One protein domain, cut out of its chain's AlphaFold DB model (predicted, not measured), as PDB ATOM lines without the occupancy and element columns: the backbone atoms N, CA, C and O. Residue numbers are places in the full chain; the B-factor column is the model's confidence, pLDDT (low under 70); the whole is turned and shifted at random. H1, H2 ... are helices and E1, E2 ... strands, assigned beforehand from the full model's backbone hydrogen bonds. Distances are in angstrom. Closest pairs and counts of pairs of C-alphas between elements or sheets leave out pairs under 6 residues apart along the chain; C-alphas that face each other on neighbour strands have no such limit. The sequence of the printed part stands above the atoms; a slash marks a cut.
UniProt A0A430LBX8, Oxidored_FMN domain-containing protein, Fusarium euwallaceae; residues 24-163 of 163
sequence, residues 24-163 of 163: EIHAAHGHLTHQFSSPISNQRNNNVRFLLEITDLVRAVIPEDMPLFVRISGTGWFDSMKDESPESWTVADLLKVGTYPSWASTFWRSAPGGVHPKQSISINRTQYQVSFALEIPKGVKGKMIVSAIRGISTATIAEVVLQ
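What this domain is: This is residues 24 to 163 of the 163 residues of the protein "Oxidored_FMN domain-containing protein" of Fusarium euwallaceae (UniProt A0A430LBX8). A small wall of three parallel strands, in the order E1, E2, E3, has H2 over E1 and E2, H1 beside the strands and H4 grazing it, mostly at E3. H3 touches H4, and H5 lies farthest out, near H4. The printed part has 140 residues, under half of them in its five named helices and three named strands, in the order E1 H1 H2 E2 H3 E3 H4 H5; the class is mixed. It is compact, with a radius of gyration of the C-alphas of 15.1 A, and flat, spanning 45 by 43 by 23 A.

How they stand to each other: E1, residues 24 to 27, is parallel to E2, residues 68 to 73, with N 25 and O 69 within hydrogen-bond range at 2.8 A. E2 is parallel to E3, residues 106 to 111, with N 70 and O 107 at 2.8 A. H1, residues 32 to 37, and H2, residues 49 to 59, come between E1 and E2, and H3, residues 91 to 97, between E2 and E3: two strand-helix-strand units, parallel neighbour strands with helices between, both crossovers right-handed. H2 runs along the strands at a height over the sheet of 9.7 A. H1 and H2 touch at C-alphas Thr 33 and Leu 51, their closest, 6.0 A apart. H3 touches H4, residues 128 to 139, closest at C-alphas Leu 95 and Gly 139, 6.5 A. H5, residues 155 to 162, is close but not clearly touching H4. Every O i to N i+4 pair is within hydrogen-bond range in H1, H2, H3 and H5; in H4, 5 of 8.

Where its parts are: E1 begins at C-alpha 24, (20.379, 1.396, 105.449). H2 measures 15.2 A, E2 16.7 A, E3 15.6 A and H4 17.9 A. H5 ends at C-alpha 162, (25.639, 6.095, 85.107).

The domain as a whole: The printed part has no cut. Long links join H1 to H2, E2 to H3, E3 to H4 and H4 to H5. Mean pLDDT of the printed part is 74.0; 56 residues are under 70, among them 74 to 88 and 119 to 133.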
ATOM      1  N   GLU A  24      19.303   2.234 105.997       91.88
ATOM      2  CA  GLU A  24      20.379   1.396 105.449       91.88
ATOM      3  C   GLU A  24      20.801   0.326 106.467       91.88
ATOM      4  O   GLU A  24      21.213   0.637 107.586       91.88
ATOM      5  N   ILE A  25      20.731  -0.950 106.079       91.06
ATOM      6  CA  ILE A  25      21.315  -2.066 106.829       91.06
ATOM      7  C   ILE A  25      22.797  -2.156 106.482       91.06
ATOM      8  O   ILE A  25      23.180  -2.312 105.318       91.06
ATOM      9  N   HIS A  26      23.643  -2.131 107.510       90.94
ATOM     10  CA  HIS A  26      25.078  -2.243 107.320       90.94
ATOM     11  C   HIS A  26      25.566  -3.702 107.362       90.94
ATOM     12  O   HIS A  26      25.683  -4.307 108.427       90.94
ATOM     13  N   ALA A  27      25.886  -4.260 106.193       87.62
ATOM     14  CA  ALA A  27      26.384  -5.622 105.984       87.62
ATOM     15  C   ALA A  27      27.759  -5.658 105.291       87.62
ATOM     16  O   ALA A  27      28.041  -6.517 104.456       87.62
ATOM     17  N   ALA A  28      28.625  -4.707 105.644       85.31
ATOM     18  CA  ALA A  28      29.955  -4.548 105.063       85.31
ATOM     19  C   ALA A  28      31.021  -4.264 106.138       85.31
ATOM     20  O   ALA A  28      30.738  -4.301 107.336       85.31
ATOM     21  N   HIS A  29      32.260  -3.994 105.711       83.06
ATOM     22  CA  HIS A  29      33.361  -3.481 106.547       83.06
ATOM     23  C   HIS A  29      33.788  -4.357 107.735       83.06
ATOM     24  O   HIS A  29      34.510  -3.910 108.616       83.06
ATOM     25  N   GLY A  30      33.369  -5.621 107.754       83.06
ATOM     26  CA  GLY A  30      33.746  -6.570 108.810       83.06
ATOM     27  C   GLY A  30      32.899  -6.444 110.068       83.06
ATOM     28  O   GLY A  30      33.236  -7.047 111.082       83.06
ATOM     29  N   HIS A  31      31.797  -5.694 110.016       88.38
ATOM     30  CA  HIS A  31      30.822  -5.646 111.102       88.38
ATOM     31  C   HIS A  31      30.014  -6.941 111.190       88.38
ATOM     32  O   HIS A  31      30.072  -7.782 110.296       88.38
ATOM     33  N   LEU A  32      29.229  -7.074 112.260       89.69
ATOM     34  CA  LEU A  32      28.497  -8.291 112.620       89.69
ATOM     35  C   LEU A  32      27.839  -8.979 111.419       89.69
ATOM     36  O   LEU A  32      28.120 -10.136 111.130       89.69
ATOM     37  N   THR A  33      27.017  -8.257 110.665       87.19
ATOM     38  CA  THR A  33      26.284  -8.840 109.540       87.19
ATOM     39  C   THR A  33      27.208  -9.300 108.406       87.19
ATOM     40  O   THR A  33      26.951 -10.333 107.798       87.19
ATOM     41  N   HIS A  34      28.327  -8.604 108.169       84.69
ATOM     42  CA  HIS A  34      29.364  -9.059 107.236       84.69
ATOM     43  C   HIS A  34      30.105 -10.297 107.763       84.69
ATOM     44  O   HIS A  34      30.417 -11.193 106.983       84.69
ATOM     45  N   GLN A  35      30.352 -10.378 109.075       86.12
ATOM     46  CA  GLN A  35      31.012 -11.535 109.683       86.12
ATOM     47  C   GLN A  35      30.173 -12.808 109.548       86.12
ATOM     48  O   GLN A  35      30.720 -13.870 109.272       86.12
ATOM     49  N   PHE A  36      28.851 -12.706 109.699       87.12
ATOM     50  CA  PHE A  36      27.946 -13.838 109.484       87.12
ATOM     51  C   PHE A  36      27.931 -14.294 108.019       87.12
ATOM     52  O   PHE A  36      27.941 -15.496 107.767       87.12
ATOM     53  N   SER A  37      27.972 -13.360 107.066       79.38
ATOM     54  CA  SER A  37      27.997 -13.683 105.634       79.38
ATOM     55  C   SER A  37      29.331 -14.243 105.142       79.38
ATOM     56  O   SER A  37      29.366 -14.898 104.103       79.38
ATOM     57  N   SER A  38      30.433 -14.008 105.854       80.75
ATOM     58  CA  SER A  38      31.762 -14.407 105.399       80.75
ATOM     59  C   SER A  38      32.180 -15.783 105.936       80.75
ATOM     60  O   SER A  38      32.255 -15.948 107.157       80.75
ATOM     61  N   PRO A  39      32.562 -16.740 105.068       78.31
ATOM     62  CA  PRO A  39      33.080 -18.044 105.494       78.31
ATOM     63  C   PRO A  39      34.416 -17.945 106.251       78.31
ATOM     64  O   PRO A  39      34.794 -18.870 106.958       78.31
ATOM     65  N   ILE A  40      35.119 -16.809 106.167       79.44
ATOM     66  CA  ILE A  40      36.365 -16.571 106.913       79.44
ATOM     67  C   ILE A  40      36.091 -16.411 108.413       79.44
ATOM     68  O   ILE A  40      36.815 -16.954 109.242       79.44
ATOM     69  N   SER A  41      35.039 -15.679 108.778       81.38
ATOM     70  CA  SER A  41      34.682 -15.416 110.178       81.38
ATOM     71  C   SER A  41      33.566 -16.309 110.712       81.38
ATOM     72  O   SER A  41      33.429 -16.442 111.926       81.38
ATOM     73  N   ASN A  42      32.762 -16.914 109.837       83.06
ATOM     74  CA  ASN A  42      31.634 -17.748 110.224       83.06
ATOM     75  C   ASN A  42      31.759 -19.158 109.634       83.06
ATOM     76  O   ASN A  42      31.456 -19.385 108.470       83.06
ATOM     77  N   GLN A  43      32.131 -20.115 110.486       80.94
ATOM     78  CA  GLN A  43      32.239 -21.543 110.152       80.94
ATOM     79  C   GLN A  43      30.900 -22.300 110.306       80.94
ATOM     80  O   GLN A  43      30.869 -23.526 110.386       80.94
ATOM     81  N   ARG A  44      29.770 -21.588 110.438       81.50
ATOM     82  CA  ARG A  44      28.425 -22.184 110.527       81.50
ATOM     83  C   ARG A  44      27.842 -22.317 109.123       81.50
ATOM     84  O   ARG A  44      27.950 -21.392 108.343       81.50
ATOM     85  N   ASN A  45      27.059 -23.357 108.855       67.31
ATOM     86  CA  ASN A  45      26.525 -23.652 107.510       67.31
ATOM     87  C   ASN A  45      25.487 -22.646 106.934       67.31
ATOM     88  O   ASN A  45      24.895 -22.922 105.895       67.31
ATOM     89  N   ASN A  46      25.202 -21.515 107.593       67.25
ATOM     90  CA  ASN A  46      24.066 -20.626 107.279       67.25
ATOM     91  C   ASN A  46      24.496 -19.162 107.088       67.25
ATOM     92  O   ASN A  46      24.039 -18.275 107.812       67.25
ATOM     93  N   ASN A  47      25.365 -18.911 106.112       72.31
ATOM     94  CA  ASN A  47      26.100 -17.647 105.988       72.31
ATOM     95  C   ASN A  47      25.185 -16.422 105.787       72.31
ATOM     96  O   ASN A  47      25.391 -15.380 106.393       72.31
ATOM     97  N   VAL A  48      24.093 -16.544 105.030       78.69
ATOM     98  CA  VAL A  48      23.250 -15.382 104.668       78.69
ATOM     99  C   VAL A  48      21.981 -15.241 105.508       78.69
ATOM    100  O   VAL A  48      21.316 -14.208 105.466       78.69
ATOM    101  N   ARG A  49      21.645 -16.259 106.308       84.12
ATOM    102  CA  ARG A  49      20.368 -16.326 107.035       84.12
ATOM    103  C   ARG A  49      20.175 -15.150 107.989       84.12
ATOM    104  O   ARG A  49      19.092 -14.585 108.042       84.12
ATOM    105  N   PHE A  50      21.227 -14.780 108.715       86.50
ATOM    106  CA  PHE A  50      21.163 -13.681 109.678       86.50
ATOM    107  C   PHE A  50      20.800 -12.354 109.001       86.50
ATOM    108  O   PHE A  50      19.941 -11.618 109.473       86.50
ATOM    109  N   LEU A  51      21.425 -12.078 107.860       86.12
ATOM    110  CA  LEU A  51      21.184 -10.867 107.093       86.12
ATOM    111  C   LEU A  51      19.768 -10.858 106.485       86.12
ATOM    112  O   LEU A  51      19.088  -9.840 106.573       86.12
ATOM    113  N   LEU A  52      19.279 -11.994 105.970       85.94
ATOM    114  CA  LEU A  52      17.893 -12.129 105.499       85.94
ATOM    115  C   LEU A  52      16.871 -11.836 106.611       85.94
ATOM    116  O   LEU A  52      15.973 -11.023 106.418       85.94
ATOM    117  N   GLU A  53      17.048 -12.441 107.790       88.50
ATOM    118  CA  GLU A  53      16.147 -12.246 108.933       88.50
ATOM    119  C   GLU A  53      16.131 -10.784 109.408       88.50
ATOM    120  O   GLU A  53      15.075 -10.261 109.765       88.50
ATOM    121  N   ILE A  54      17.277 -10.096 109.395       90.38
ATOM    122  CA  ILE A  54      17.335  -8.664 109.718       90.38
ATOM    123  C   ILE A  54      16.604  -7.832 108.664       90.38
ATOM    124  O   ILE A  54      15.835  -6.951 109.045       90.38
ATOM    125  N   THR A  55      16.787  -8.114 107.373       89.38
ATOM    126  CA  THR A  55      16.067  -7.408 106.301       89.38
ATOM    127  C   THR A  55      14.558  -7.575 106.440       89.38
ATOM    128  O   THR A  55      13.845  -6.572 106.435       89.38
ATOM    129  N   ASP A  56      14.069  -8.796 106.668       89.56
ATOM    130  CA  ASP A  56      12.640  -9.064 106.878       89.56
ATOM    131  C   ASP A  56      12.098  -8.315 108.106       89.56
ATOM    132  O   ASP A  56      11.019  -7.721 108.070       89.56
ATOM    133  N   LEU A  57      12.867  -8.293 109.200       92.25
ATOM    134  CA  LEU A  57      12.489  -7.594 110.427       92.25
ATOM    135  C   LEU A  57      12.429  -6.080 110.254       92.25
ATOM    136  O   LEU A  57      11.496  -5.460 110.761       92.25
ATOM    137  N   VAL A  58      13.412  -5.485 109.580       92.56
ATOM    138  CA  VAL A  58      13.400  -4.053 109.264       92.56
ATOM    139  C   VAL A  58      12.211  -3.765 108.361       92.56
ATOM    140  O   VAL A  58      11.489  -2.793 108.595       92.56
ATOM    141  N   ARG A  59      11.954  -4.642 107.382       90.50
ATOM    142  CA  ARG A  59      10.892  -4.411 106.417       90.50
ATOM    143  C   ARG A  59       9.490  -4.495 106.994       90.50
ATOM    144  O   ARG A  59       8.623  -3.747 106.570       90.50
ATOM    145  N   ALA A  60       9.299  -5.317 108.017       91.94
ATOM    146  CA  ALA A  60       8.051  -5.381 108.766       91.94
ATOM    147  C   ALA A  60       7.771  -4.136 109.641       91.94
ATOM    148  O   ALA A  60       6.700  -4.061 110.239       91.94
ATOM    149  N   VAL A  61       8.725  -3.205 109.795       94.19
ATOM    150  CA  VAL A  61       8.602  -2.048 110.706       94.19
ATOM    151  C   VAL A  61       8.520  -0.713 109.975       94.19
ATOM    152  O   VAL A  61       7.856   0.198 110.470       94.19
ATOM    153  N   ILE A  62       9.214  -0.564 108.849       94.50
ATOM    154  CA  ILE A  62       9.202   0.690 108.084       94.50
ATOM    155  C   ILE A  62       8.008   0.768 107.125       94.50
ATOM    156  O   ILE A  62       7.487  -0.281 106.744       94.50
ATOM    157  N   PRO A  63       7.566   1.982 106.738       94.69
ATOM    158  CA  PRO A  63       6.513   2.156 105.740       94.69
ATOM    159  C   PRO A  63       6.803   1.396 104.442       94.69
ATOM    160  O   PRO A  63       7.962   1.201 104.066       94.69
ATOM    161  N   GLU A  64       5.743   0.965 103.759       90.56
ATOM    162  CA  GLU A  64       5.842   0.139 102.550       90.56
ATOM    163  C   GLU A  64       6.654   0.829 101.442       90.56
ATOM    164  O   GLU A  64       7.494   0.193 100.796       90.56
ATOM    165  N   ASP A  65       6.462   2.138 101.299       90.44
ATOM    166  CA  ASP A  65       7.098   3.034 100.333       90.44
ATOM    167  C   ASP A  65       8.472   3.566 100.776       90.44
ATOM    168  O   ASP A  65       9.228   4.073  99.947       90.44
ATOM    169  N   MET A  66       8.846   3.412 102.052       92.69
ATOM    170  CA  MET A  66      10.134   3.885 102.564       92.69
ATOM    171  C   MET A  66      11.294   3.069 101.970       92.69
ATOM    172  O   MET A  66      11.332   1.848 102.172       92.69
ATOM    173  N   PRO A  67      12.291   3.683 101.305       90.38
ATOM    174  CA  PRO A  67      13.418   2.941 100.754       90.38
ATOM    175  C   PRO A  67      14.231   2.206 101.830       90.38
ATOM    176  O   PRO A  67      14.587   2.768 102.869       90.38
ATOM    177  N   LEU A  68      14.552   0.938 101.556       89.94
ATOM    178  CA  LEU A  68      15.476   0.134 102.355       89.94
ATOM    179  C   LEU A  68      16.738  -0.134 101.552       89.94
ATOM    180  O   LEU A  68      16.683  -0.644 100.437       89.94
ATOM    181  N   PHE A  69      17.884   0.231 102.106       90.06
ATOM    182  CA  PHE A  69      19.185   0.016 101.498       90.06
ATOM    183  C   PHE A  69      19.918  -1.099 102.247       90.06
ATOM    184  O   PHE A  69      19.782  -1.240 103.463       90.06
ATOM    185  N   VAL A  70      20.736  -1.877 101.545       87.00
ATOM    186  CA  VAL A  70      21.695  -2.801 102.156       87.00
ATOM    187  C   VAL A  70      23.078  -2.479 101.620       87.00
ATOM    188  O   VAL A  70      23.369  -2.593 100.427       87.00
ATOM    189  N   ARG A  71      23.975  -2.096 102.523       86.56
ATOM    190  CA  ARG A  71      25.380  -1.901 102.189       86.56
ATOM    191  C   ARG A  71      26.136  -3.195 102.383       86.56
ATOM    192  O   ARG A  71      26.245  -3.663 103.511       86.56
ATOM    193  N   ILE A  72      26.695  -3.732 101.308       79.38
ATOM    194  CA  ILE A  72      27.287  -5.063 101.275       79.38
ATOM    195  C   ILE A  72      28.672  -5.040 100.640       79.38
ATOM    196  O   ILE A  72      28.924  -4.345  99.656       79.38
ATOM    197  N   SER A  73      29.601  -5.790 101.224       75.94
ATOM    198  CA  SER A  73      30.933  -5.940 100.644       75.94
ATOM    199  C   SER A  73      30.850  -6.839  99.407       75.94
ATOM    200  O   SER A  73      30.350  -7.958  99.488       75.94
ATOM    201  N   GLY A  74      31.327  -6.355  98.256       64.12
ATOM    202  CA  GLY A  74      31.243  -7.098  96.987       64.12
ATOM    203  C   GLY A  74      32.195  -8.298  96.907       64.12
ATOM    204  O   GLY A  74      31.940  -9.255  96.186       64.12
ATOM    205  N   THR A  75      33.288  -8.264  97.671       68.62
ATOM    206  CA  THR A  75      34.257  -9.360  97.781       68.62
ATOM    207  C   THR A  75      35.005  -9.277  99.109       68.62
ATOM    208  O   THR A  75      35.211  -8.189  99.665       68.62
ATOM    209  N   GLY A  76      35.433 -10.436  99.607       61.28
ATOM    210  CA  GLY A  76      36.345 -10.557 100.738       61.28
ATOM    211  C   GLY A  76      37.803 -10.191 100.424       61.28
ATOM    212  O   GLY A  76      38.586 -10.123 101.358       61.28
ATOM    213  N   TRP A  77      38.199  -9.923  99.174       64.62
ATOM    214  CA  TRP A  77      39.602  -9.608  98.818       64.62
ATOM    215  C   TRP A  77      40.614 -10.696  99.228       64.62
ATOM    216  O   TRP A  77      41.754 -10.401  99.585       64.62
ATOM    217  N   PHE A  78      40.190 -11.960  99.173       61.84
ATOM    218  CA  PHE A  78      41.004 -13.135  99.507       61.84
ATOM    219  C   PHE A  78      41.529 -13.885  98.274       61.84
ATOM    220  O   PHE A  78      42.146 -14.936  98.414       61.84
ATOM    221  N   ASP A  79      41.357 -13.339  97.065       58.22
ATOM    222  CA  ASP A  79      41.792 -13.995  95.822       58.22
ATOM    223  C   ASP A  79      43.302 -14.295  95.775       58.22
ATOM    224  O   ASP A  79      43.716 -15.214  95.075       58.22
ATOM    225  N   SER A  80      44.111 -13.555  96.543       51.66
ATOM    226  CA  SER A  80      45.563 -13.755  96.694       51.66
ATOM    227  C   SER A  80      45.959 -14.712  97.827       51.66
ATOM    228  O   SER A  80      47.137 -15.013  97.974       51.66
ATOM    229  N   MET A  81      44.999 -15.192  98.623       55.06
ATOM    230  CA  MET A  81      45.211 -16.052  99.798       55.06
ATOM    231  C   MET A  81      44.354 -17.324  99.742       55.06
ATOM    232  O   MET A  81      44.014 -17.890 100.780       55.06
ATOM    233  N   LYS A  82      44.003 -17.793  98.535       57.56
ATOM    234  CA  LYS A  82      43.194 -19.011  98.336       57.56
ATOM    235  C   LYS A  82      43.813 -20.258  98.975       57.56
ATOM    236  O   LYS A  82      43.072 -21.143  99.385       57.56
ATOM    237  N   ASP A  83      45.138 -20.287  99.115       57.38
ATOM    238  CA  ASP A  83      45.862 -21.372  99.786       57.38
ATOM    239  C   ASP A  83      45.657 -21.370 101.316       57.38
ATOM    240  O   ASP A  83      45.690 -22.425 101.943       57.38
ATOM    241  N   GLU A  84      45.407 -20.204 101.932       56.53
ATOM    242  CA  GLU A  84      45.151 -20.061 103.379       56.53
ATOM    243  C   GLU A  84      43.651 -20.070 103.722       56.53
ATOM    244  O   GLU A  84      43.256 -20.395 104.842       56.53
ATOM    245  N   SER A  85      42.790 -19.664 102.790       58.41
ATOM    246  CA  SER A  85      41.336 -19.616 102.969       58.41
ATOM    247  C   SER A  85      40.658 -19.858 101.618       58.41
ATOM    248  O   SER A  85      40.491 -18.915 100.841       58.41
ATOM    249  N   PRO A  86      40.282 -21.114 101.314       57.16
ATOM    250  CA  PRO A  86      39.797 -21.491  99.986       57.16
ATOM    251  C   PRO A  86      38.428 -20.885  99.653       57.16
ATOM    252  O   PRO A  86      38.102 -20.713  98.479       57.16
ATOM    253  N   GLU A  87      37.642 -20.521 100.670       63.25
ATOM    254  CA  GLU A  87      36.318 -19.925 100.512       63.25
ATOM    255  C   GLU A  87      36.299 -18.468 100.987       63.25
ATOM    256  O   GLU A  87      36.735 -18.129 102.086       63.25
ATOM    257  N   SER A  88      35.747 -17.590 100.151       64.56
ATOM    258  CA  SER A  88      35.521 -16.177 100.452       64.56
ATOM    259  C   SER A  88      34.123 -15.791 100.000       64.56
ATOM    260  O   SER A  88      33.586 -16.363  99.060       64.56
ATOM    261  N   TRP A  89      33.560 -14.764 100.632       70.31
ATOM    262  CA  TRP A  89      32.362 -14.102 100.128       70.31
ATOM    263  C   TRP A  89      32.606 -13.565  98.709       70.31
ATOM    264  O   TRP A  89      33.581 -12.828  98.495       70.31
ATOM    265  N   THR A  90      31.739 -13.935  97.760       70.75
ATOM    266  CA  THR A  90      31.850 -13.567  96.340       70.75
ATOM    267  C   THR A  90      30.618 -12.827  95.815       70.75
ATOM    268  O   THR A  90      29.528 -12.885  96.386       70.75
ATOM    269  N   VAL A  91      30.767 -12.199  94.643       66.38
ATOM    270  CA  VAL A  91      29.649 -11.628  93.870       66.38
ATOM    271  C   VAL A  91      28.626 -12.704  93.473       66.38
ATOM    272  O   VAL A  91      27.436 -12.422  93.388       66.38
ATOM    273  N   ALA A  92      29.041 -13.957  93.264       68.50
ATOM    274  CA  ALA A  92      28.110 -15.034  92.923       68.50
ATOM    275  C   ALA A  92      27.187 -15.387  94.099       68.50
ATOM    276  O   ALA A  92      25.991 -15.603  93.905       68.50
ATOM    277  N   ASP A  93      27.714 -15.410  95.324       74.69
ATOM    278  CA  ASP A  93      26.903 -15.638  96.529       74.69
ATOM    279  C   ASP A  93      25.939 -14.488  96.766       74.69
ATOM    280  O   ASP A  93      24.770 -14.691  97.088       74.69
ATOM    281  N   LEU A  94      26.411 -13.283  96.487       70.44
ATOM    282  CA  LEU A  94      25.609 -12.086  96.502       70.44
ATOM    283  C   LEU A  94      24.417 -12.170  95.515       70.44
ATOM    284  O   LEU A  94      23.282 -11.880  95.894       70.44
ATOM    285  N   LEU A  95      24.634 -12.628  94.277       70.31
ATOM    286  CA  LEU A  95      23.562 -12.813  93.287       70.31
ATOM    287  C   LEU A  95      22.508 -13.839  93.733       70.31
ATOM    288  O   LEU A  95      21.323 -13.636  93.471       70.31
ATOM    289  N   LYS A  96      22.904 -14.901  94.454       74.06
ATOM    290  CA  LYS A  96      21.957 -15.870  95.043       74.06
ATOM    291  C   LYS A  96      21.066 -15.221  96.107       74.06
ATOM    292  O   LYS A  96      19.902 -15.577  96.235       74.06
ATOM    293  N   VAL A  97      21.589 -14.260  96.872       71.38
ATOM    294  CA  VAL A  97      20.795 -13.512  97.866       71.38
ATOM    295  C   VAL A  97      19.870 -12.490  97.195       71.38
ATOM    296  O   VAL A  97      18.758 -12.253  97.661       71.38
ATOM    297  N   GLY A  98      20.274 -11.934  96.052       68.19
ATOM    298  CA  GLY A  98      19.460 -10.989  95.281       68.19
ATOM    299  C   GLY A  98      18.133 -11.556  94.756       68.19
ATOM    300  O   GLY A  98      17.272 -10.789  94.332       68.19
ATOM    301  N   THR A  99      17.926 -12.878  94.790       70.06
ATOM    302  CA  THR A  99      16.657 -13.505  94.381       70.06
ATOM    303  C   THR A  99      15.608 -13.585  95.493       70.06
ATOM    304  O   THR A  99      14.480 -13.995  95.222       70.06
ATOM    305  N   TYR A 100      15.945 -13.227  96.737       72.88
ATOM    306  CA  TYR A 100      14.989 -13.279  97.846       72.88
ATOM    307  C   TYR A 100      13.958 -12.136  97.743       72.88
ATOM    308  O   TYR A 100      14.343 -10.986  97.526       72.88
ATOM    309  N   PRO A 101      12.647 -12.403  97.920       64.50
ATOM    310  CA  PRO A 101      11.597 -11.406  97.683       64.50
ATOM    311  C   PRO A 101      11.738 -10.115  98.496       64.50
ATOM    312  O   PRO A 101      11.527  -9.033  97.957       64.50
ATOM    313  N   SER A 102      12.152 -10.209  99.763       65.50
ATOM    314  CA  SER A 102      12.353  -9.044 100.638       65.50
ATOM    315  C   SER A 102      13.530  -8.154 100.231       65.50
ATOM    316  O   SER A 102      13.664  -7.040 100.730       65.50
ATOM    317  N   TRP A 103      14.358  -8.621  99.298       68.12
ATOM    318  CA  TRP A 103      15.540  -7.927  98.800       68.12
ATOM    319  C   TRP A 103      15.339  -7.311  97.419       68.12
ATOM    320  O   TRP A 103      16.115  -6.442  97.028       68.12
ATOM    321  N   ALA A 104      14.278  -7.701  96.707       53.56
ATOM    322  CA  ALA A 104      13.961  -7.187  95.376       53.56
ATOM    323  C   ALA A 104      13.667  -5.673  95.367       53.56
ATOM    324  O   ALA A 104      13.836  -5.024  94.344       53.56
ATOM    325  N   SER A 105      13.256  -5.095  96.500       53.81
ATOM    326  CA  SER A 105      13.024  -3.651  96.668       53.81
ATOM    327  C   SER A 105      14.172  -2.920  97.374       53.81
ATOM    328  O   SER A 105      14.024  -1.764  97.767       53.81
ATOM    329  N   THR A 106      15.317  -3.584  97.562       59.31
ATOM    330  CA  THR A 106      16.447  -3.031  98.311       59.31
ATOM    331  C   THR A 106      17.483  -2.410  97.380       59.31
ATOM    332  O   THR A 106      17.913  -3.028  96.408       59.31
ATOM    333  N   PHE A 107      17.954  -1.207  97.709       57.97
ATOM    334  CA  PHE A 107      19.087  -0.587  97.019       57.97
ATOM    335  C   PHE A 107      20.404  -1.054  97.621       57.97
ATOM    336  O   PHE A 107      20.584  -1.046  98.841       57.97
ATOM    337  N   TRP A 108      21.346  -1.446  96.778       62.19
ATOM    338  CA  TRP A 108      22.584  -2.032  97.257       62.19
ATOM    339  C   TRP A 108      23.747  -1.076  97.127       62.19
ATOM    340  O   TRP A 108      23.883  -0.355  96.142       62.19
ATOM    341  N   ARG A 109      24.620  -1.088  98.126       59.09
ATOM    342  CA  ARG A 109      25.830  -0.271  98.122       59.09
ATOM    343  C   ARG A 109      27.044  -1.165  98.258       59.09
ATOM    344  O   ARG A 109      27.228  -1.783  99.305       59.09
ATOM    345  N   SER A 110      27.862  -1.216  97.210       64.81
ATOM    346  CA  SER A 110      29.133  -1.941  97.243       64.81
ATOM    347  C   SER A 110      30.070  -1.312  98.276       64.81
ATOM    348  O   SER A 110      30.039  -0.103  98.499       64.81
ATOM    349  N   ALA A 111      30.885  -2.125  98.940       58.09
ATOM    350  CA  ALA A 111      31.857  -1.682  99.928       58.09
ATOM    351  C   ALA A 111      33.143  -2.525  99.860       58.09
ATOM    352  O   ALA A 111      33.103  -3.680  99.422       58.09
ATOM    353  N   PRO A 112      34.300  -1.987 100.305       62.12
ATOM    354  CA  PRO A 112      35.492  -2.808 100.492       62.12
ATOM    355  C   PRO A 112      35.235  -3.872 101.575       62.12
ATOM    356  O   PRO A 112      34.260  -3.777 102.322       62.12
ATOM    357  N   GLY A 113      36.096  -4.893 101.636       67.62
ATOM    358  CA  GLY A 113      36.057  -5.932 102.672       67.62
ATOM    359  C   GLY A 113      36.327  -5.383 104.084       67.62
ATOM    360  O   GLY A 113      35.906  -4.285 104.434       67.62
ATOM    361  N   GLY A 114      37.037  -6.137 104.919       72.12
ATOM    362  CA  GLY A 114      37.357  -5.754 106.306       72.12
ATOM    363  C   GLY A 114      37.093  -6.851 107.338       72.12
ATOM    364  O   GLY A 114      37.101  -6.581 108.530       72.12
ATOM    365  N   VAL A 115      36.822  -8.082 106.898       75.56
ATOM    366  CA  VAL A 115      36.542  -9.216 107.790       75.56
ATOM    367  C   VAL A 115      37.804  -9.809 108.419       75.56
ATOM    368  O   VAL A 115      37.710 -10.518 109.414       75.56
ATOM    369  N   HIS A 116      38.984  -9.537 107.854       75.06
ATOM    370  CA  HIS A 116      40.232 -10.118 108.332       75.06
ATOM    371  C   HIS A 116      41.429  -9.189 108.071       75.06
ATOM    372  O   HIS A 116      41.549  -8.646 106.972       75.06
ATOM    373  N   PRO A 117      42.362  -9.032 109.029       75.69
ATOM    374  CA  PRO A 117      43.465  -8.072 108.925       75.69
ATOM    375  C   PRO A 117      44.450  -8.373 107.788       75.69
ATOM    376  O   PRO A 117      45.067  -7.454 107.262       75.69
ATOM    377  N   LYS A 118      44.580  -9.640 107.371       72.31
ATOM    378  CA  LYS A 118      45.434 -10.030 106.232       72.31
ATOM    379  C   LYS A 118      44.835  -9.718 104.849       72.31
ATOM    380  O   LYS A 118      45.472 -10.003 103.843       72.31
ATOM    381  N   GLN A 119      43.621  -9.171 104.762       69.88
ATOM    382  CA  GLN A 119      42.994  -8.881 103.470       69.88
ATOM    383  C   GLN A 119      43.838  -7.918 102.631       69.88
ATOM    384  O   GLN A 119      44.096  -6.783 103.031       69.88
ATOM    385  N   SER A 120      44.199  -8.346 101.423       65.06
ATOM    386  CA  SER A 120      44.908  -7.505 100.462       65.06
ATOM    387  C   SER A 120      43.906  -6.741  99.602       65.06
ATOM    388  O   SER A 120      43.537  -7.160  98.502       65.06
ATOM    389  N   ILE A 121      43.450  -5.592 100.098       62.41
ATOM    390  CA  ILE A 121      42.599  -4.691  99.314       62.41
ATOM    391  C   ILE A 121      43.483  -4.032  98.247       62.41
ATOM    392  O   ILE A 121      44.382  -3.260  98.582       62.41
ATOM    393  N   SER A 122      43.222  -4.272  96.957       56.16
ATOM    394  CA  SER A 122      43.917  -3.549  95.883       56.16
ATOM    395  C   SER A 122      43.350  -2.129  95.760       56.16
ATOM    396  O   SER A 122      42.574  -1.807  94.861       56.16
ATOM    397  N   ILE A 123      43.712  -1.264  96.704       55.25
ATOM    398  CA  ILE A 123      43.219   0.119  96.802       55.25
ATOM    399  C   ILE A 123      43.608   0.961  95.568       55.25
ATOM    400  O   ILE A 123      42.966   1.968  95.284       55.25
ATOM    401  N   ASN A 124      44.619   0.522  94.810       48.88
ATOM    402  CA  ASN A 124      45.257   1.276  93.730       48.88
ATOM    403  C   ASN A 124      44.562   1.238  92.357       48.88
ATOM    404  O   ASN A 124      45.103   1.786  91.401       48.88
ATOM    405  N   ARG A 125      43.388   0.615  92.212       53.31
ATOM    406  CA  ARG A 125      42.636   0.669  90.946       53.31
ATOM    407  C   ARG A 125      41.527   1.709  91.037       53.31
ATOM    408  O   ARG A 125      40.526   1.487  91.709       53.31
ATOM    409  N   THR A 126      41.675   2.841  90.353       51.50
ATOM    410  CA  THR A 126      40.568   3.783  90.117       51.50
ATOM    411  C   THR A 126      39.333   2.998  89.652       51.50
ATOM    412  O   THR A 126      39.460   2.114  88.811       51.50
ATOM    413  N   GLN A 127      38.162   3.262  90.246       54.41
ATOM    414  CA  GLN A 127      36.876   2.629  89.897       54.41
ATOM    415  C   GLN A 127      36.735   1.112  90.164       54.41
ATOM    416  O   GLN A 127      35.768   0.515  89.704       54.41
ATOM    417  N   TYR A 128      37.594   0.462  90.960       60.94
ATOM    418  CA  TYR A 128      37.469  -0.996  91.187       60.94
ATOM    419  C   TYR A 128      36.103  -1.456  91.737       60.94
ATOM    420  O   TYR A 128      35.709  -2.601  91.541       60.94
ATOM    421  N   GLN A 129      35.375  -0.581  92.438       66.31
ATOM    422  CA  GLN A 129      34.041  -0.892  92.965       66.31
ATOM    423  C   GLN A 129      32.917  -0.668  91.953       66.31
ATOM    424  O   GLN A 129      31.834  -1.228  92.119       66.31
ATOM    425  N   VAL A 130      33.184   0.112  90.902       68.38
ATOM    426  CA  VAL A 130      32.248   0.368  89.803       68.38
ATOM    427  C   VAL A 130      31.983  -0.920  89.038       68.38
ATOM    428  O   VAL A 130      30.829  -1.219  88.760       68.38
ATOM    429  N   SER A 131      33.009  -1.743  88.789       69.19
ATOM    430  CA  SER A 131      32.839  -3.039  88.117       69.19
ATOM    431  C   SER A 131      31.807  -3.926  88.825       69.19
ATOM    432  O   SER A 131      30.919  -4.465  88.172       69.19
ATOM    433  N   PHE A 132      31.826  -3.986  90.162       67.88
ATOM    434  CA  PHE A 132      30.805  -4.718  90.922       67.88
ATOM    435  C   PHE A 132      29.409  -4.107  90.766       67.88
ATOM    436  O   PHE A 132      28.438  -4.834  90.566       67.88
ATOM    437  N   ALA A 133      29.300  -2.778  90.825       66.12
ATOM    438  CA  ALA A 133      28.023  -2.091  90.649       66.12
ATOM    439  C   ALA A 133      27.440  -2.242  89.233       66.12
ATOM    440  O   ALA A 133      26.227  -2.153  89.085       66.12
ATOM    441  N   LEU A 134      28.268  -2.528  88.223       72.62
ATOM    442  CA  LEU A 134      27.834  -2.809  86.850       72.62
ATOM    443  C   LEU A 134      27.477  -4.287  86.616       72.62
ATOM    444  O   LEU A 134      26.593  -4.589  85.813       72.62
ATOM    445  N   GLU A 135      28.154  -5.224  87.282       70.50
ATOM    446  CA  GLU A 135      27.916  -6.667  87.111       70.50
ATOM    447  C   GLU A 135      26.668  -7.157  87.848       70.50
ATOM    448  O   GLU A 135      25.899  -7.961  87.313       70.50
ATOM    449  N   ILE A 136      26.431  -6.651  89.059       70.31
ATOM    450  CA  ILE A 136      25.332  -7.114  89.911       70.31
ATOM    451  C   ILE A 136      23.953  -6.882  89.251       70.31
ATOM    452  O   ILE A 136      23.190  -7.849  89.163       70.31
ATOM    453  N   PRO A 137      23.614  -5.682  88.724       69.38
ATOM    454  CA  PRO A 137      22.333  -5.451  88.048       69.38
ATOM    455  C   PRO A 137      22.114  -6.361  86.836       69.38
ATOM    456  O   PRO A 137      20.986  -6.807  86.602       69.38
ATOM    457  N   LYS A 138      23.183  -6.683  86.086       72.38
ATOM    458  CA  LYS A 138      23.126  -7.615  84.947       72.38
ATOM    459  C   LYS A 138      22.746  -9.020  85.412       72.38
ATOM    460  O   LYS A 138      21.871  -9.645  84.814       72.38
ATOM    461  N   GLY A 139      23.343  -9.488  86.511       69.19
ATOM    462  CA  GLY A 139      23.064 -10.804  87.089       69.19
ATOM    463  C   GLY A 139      21.637 -10.963  87.629       69.19
ATOM    464  O   GLY A 139      21.064 -12.047  87.524       69.19
ATOM    465  N   VAL A 140      21.023  -9.888  88.135       67.69
ATOM    466  CA  VAL A 140      19.638  -9.907  88.653       67.69
ATOM    467  C   VAL A 140      18.590  -9.348  87.677       67.69
ATOM    468  O   VAL A 140      17.451  -9.083  88.068       67.69
ATOM    469  N   LYS A 141      18.949  -9.178  86.397       64.38
ATOM    470  CA  LYS A 141      18.063  -8.699  85.316       64.38
ATOM    471  C   LYS A 141      17.376  -7.359  85.621       64.38
ATOM    472  O   LYS A 141      16.183  -7.205  85.371       64.38
ATOM    473  N   GLY A 142      18.108  -6.406  86.197       61.81
ATOM    474  CA  GLY A 142      17.607  -5.047  86.446       61.81
ATOM    475  C   GLY A 142      16.554  -4.929  87.551       61.81
ATOM    476  O   GLY A 142      16.001  -3.854  87.748       61.81
ATOM    477  N   LYS A 143      16.291  -6.000  88.311       66.00
ATOM    478  CA  LYS A 143      15.364  -5.973  89.455       66.00
ATOM    479  C   LYS A 143      15.935  -5.291  90.701       66.00
ATOM    480  O   LYS A 143      15.276  -5.279  91.727       66.00
ATOM    481  N   MET A 144      17.159  -4.777  90.633       70.00
ATOM    482  CA  MET A 144      17.864  -4.205  91.773       70.00
ATOM    483  C   MET A 144      18.678  -3.002  91.331       70.00
ATOM    484  O   MET A 144      19.380  -3.054  90.319       70.00
ATOM    485  N   ILE A 145      18.607  -1.940  92.125       75.12
ATOM    486  CA  ILE A 145      19.402  -0.734  91.919       75.12
ATOM    487  C   ILE A 145      20.660  -0.852  92.783       75.12
ATOM    488  O   ILE A 145      20.581  -1.163  93.973       75.12
ATOM    489  N   VAL A 146      21.827  -0.619  92.183       75.38
ATOM    490  CA  VAL A 146      23.127  -0.758  92.849       75.38
ATOM    491  C   VAL A 146      23.911   0.543  92.721       75.38
ATOM    492  O   VAL A 146      24.009   1.112  91.640       75.38
ATOM    493  N   SER A 147      24.510   0.992  93.821       78.06
ATOM    494  CA  SER A 147      25.509   2.061  93.845       78.06
ATOM    495  C   SER A 147      26.912   1.535  94.089       78.06
ATOM    496  O   SER A 147      27.143   0.621  94.890       78.06
ATOM    497  N   ALA A 148      27.869   2.196  93.444       75.06
ATOM    498  CA  ALA A 148      29.279   2.111  93.784       75.06
ATOM    499  C   ALA A 148      29.661   3.221  94.771       75.06
ATOM    500  O   ALA A 148      29.121   4.327  94.734       75.06
ATOM    501  N   ILE A 149      30.642   2.940  95.625       72.75
ATOM    502  CA  ILE A 149      31.325   3.956  96.429       72.75
ATOM    503  C   ILE A 149      32.806   3.989  96.052       72.75
ATOM    504  O   ILE A 149      33.325   3.041  95.470       72.75
ATOM    505  N   ARG A 150      33.498   5.049  96.490       67.62
ATOM    506  CA  ARG A 150      34.955   5.245  96.384       67.62
ATOM    507  C   ARG A 150      35.460   5.463  94.950       67.62
ATOM    508  O   ARG A 150      35.212   4.686  94.040       67.62
ATOM    509  N   GLY A 151      36.247   6.524  94.770       68.44
ATOM    510  CA  GLY A 151      36.871   6.851  93.481       68.44
ATOM    511  C   GLY A 151      35.965   7.592  92.492       68.44
ATOM    512  O   GLY A 151      36.395   7.834  91.372       68.44
ATOM    513  N   ILE A 152      34.753   7.983  92.905       77.06
ATOM    514  CA  ILE A 152      33.867   8.891  92.163       77.06
ATOM    515  C   ILE A 152      34.036  10.285  92.771       77.06
ATOM    516  O   ILE A 152      33.326  10.658  93.701       77.06
ATOM    517  N   SER A 153      35.060  11.009  92.321       80.44
ATOM    518  CA  SER A 153      35.426  12.328  92.862       80.44
ATOM    519  C   SER A 153      35.268  13.470  91.860       80.44
ATOM    520  O   SER A 153      35.532  14.617  92.204       80.44
ATOM    521  N   THR A 154      34.863  13.178  90.622       84.19
ATOM    522  CA  THR A 154      34.624  14.179  89.576       84.19
ATOM    523  C   THR A 154      33.299  13.904  88.875       84.19
ATOM    524  O   THR A 154      32.854  12.757  88.809       84.19
ATOM    525  N   ALA A 155      32.681  14.953  88.321       86.38
ATOM    526  CA  ALA A 155      31.434  14.835  87.562       86.38
ATOM    527  C   ALA A 155      31.586  13.900  86.349       86.38
ATOM    528  O   ALA A 155      30.722  13.072  86.104       86.38
ATOM    529  N   THR A 156      32.724  13.960  85.651       85.56
ATOM    530  CA  THR A 156      33.024  13.070  84.521       85.56
ATOM    531  C   THR A 156      33.056  11.602  84.936       85.56
ATOM    532  O   THR A 156      32.521  10.758  84.230       85.56
ATOM    533  N   ILE A 157      33.658  11.281  86.089       79.12
ATOM    534  CA  ILE A 157      33.662   9.899  86.586       79.12
ATOM    535  C   ILE A 157      32.247   9.474  86.985       79.12
ATOM    536  O   ILE A 157      31.874   8.340  86.716       79.12
ATOM    537  N   ALA A 158      31.462  10.357  87.609       82.62
ATOM    538  CA  ALA A 158      30.078  10.053  87.969       82.62
ATOM    539  C   ALA A 158      29.215   9.754  86.733       82.62
ATOM    540  O   ALA A 158      28.506   8.755  86.728       82.62
ATOM    541  N   GLU A 159      29.336  10.560  85.676       84.88
ATOM    542  CA  GLU A 159      28.618  10.365  84.412       84.88
ATOM    543  C   GLU A 159      28.961   9.016  83.766       84.88
ATOM    544  O   GLU A 159      28.071   8.247  83.424       84.88
ATOM    545  N   VAL A 160      30.253   8.672  83.690       80.81
ATOM    546  CA  VAL A 160      30.713   7.387  83.129       80.81
ATOM    547  C   VAL A 160      30.159   6.179  83.894       80.81
ATOM    548  O   VAL A 160      30.012   5.109  83.318       80.81
ATOM    549  N   VAL A 161      29.864   6.317  85.190       75.56
ATOM    550  CA  VAL A 161      29.294   5.234  86.010       75.56
ATOM    551  C   VAL A 161      27.788   5.057  85.770       75.56
ATOM    552  O   VAL A 161      27.265   3.977  86.041       75.56
ATOM    553  N   LEU A 162      27.090   6.100  85.312       78.62
ATOM    554  CA  LEU A 162      25.639   6.095  85.107       78.62
ATOM    555  C   LEU A 162      25.214   5.652  83.697       78.62
ATOM    556  O   LEU A 162      24.058   5.257  83.535       78.62
ATOM    557  N   GLN A 163      26.112   5.740  82.711       73.00
ATOM    558  CA  GLN A 163      25.891   5.315  81.321       73.00
ATOM    559  C   GLN A 163      26.057   3.800  81.139       73.00
ATOM    560  O   GLN A 163      25.274   3.226  80.348       73.00
TER     561      GLN A 163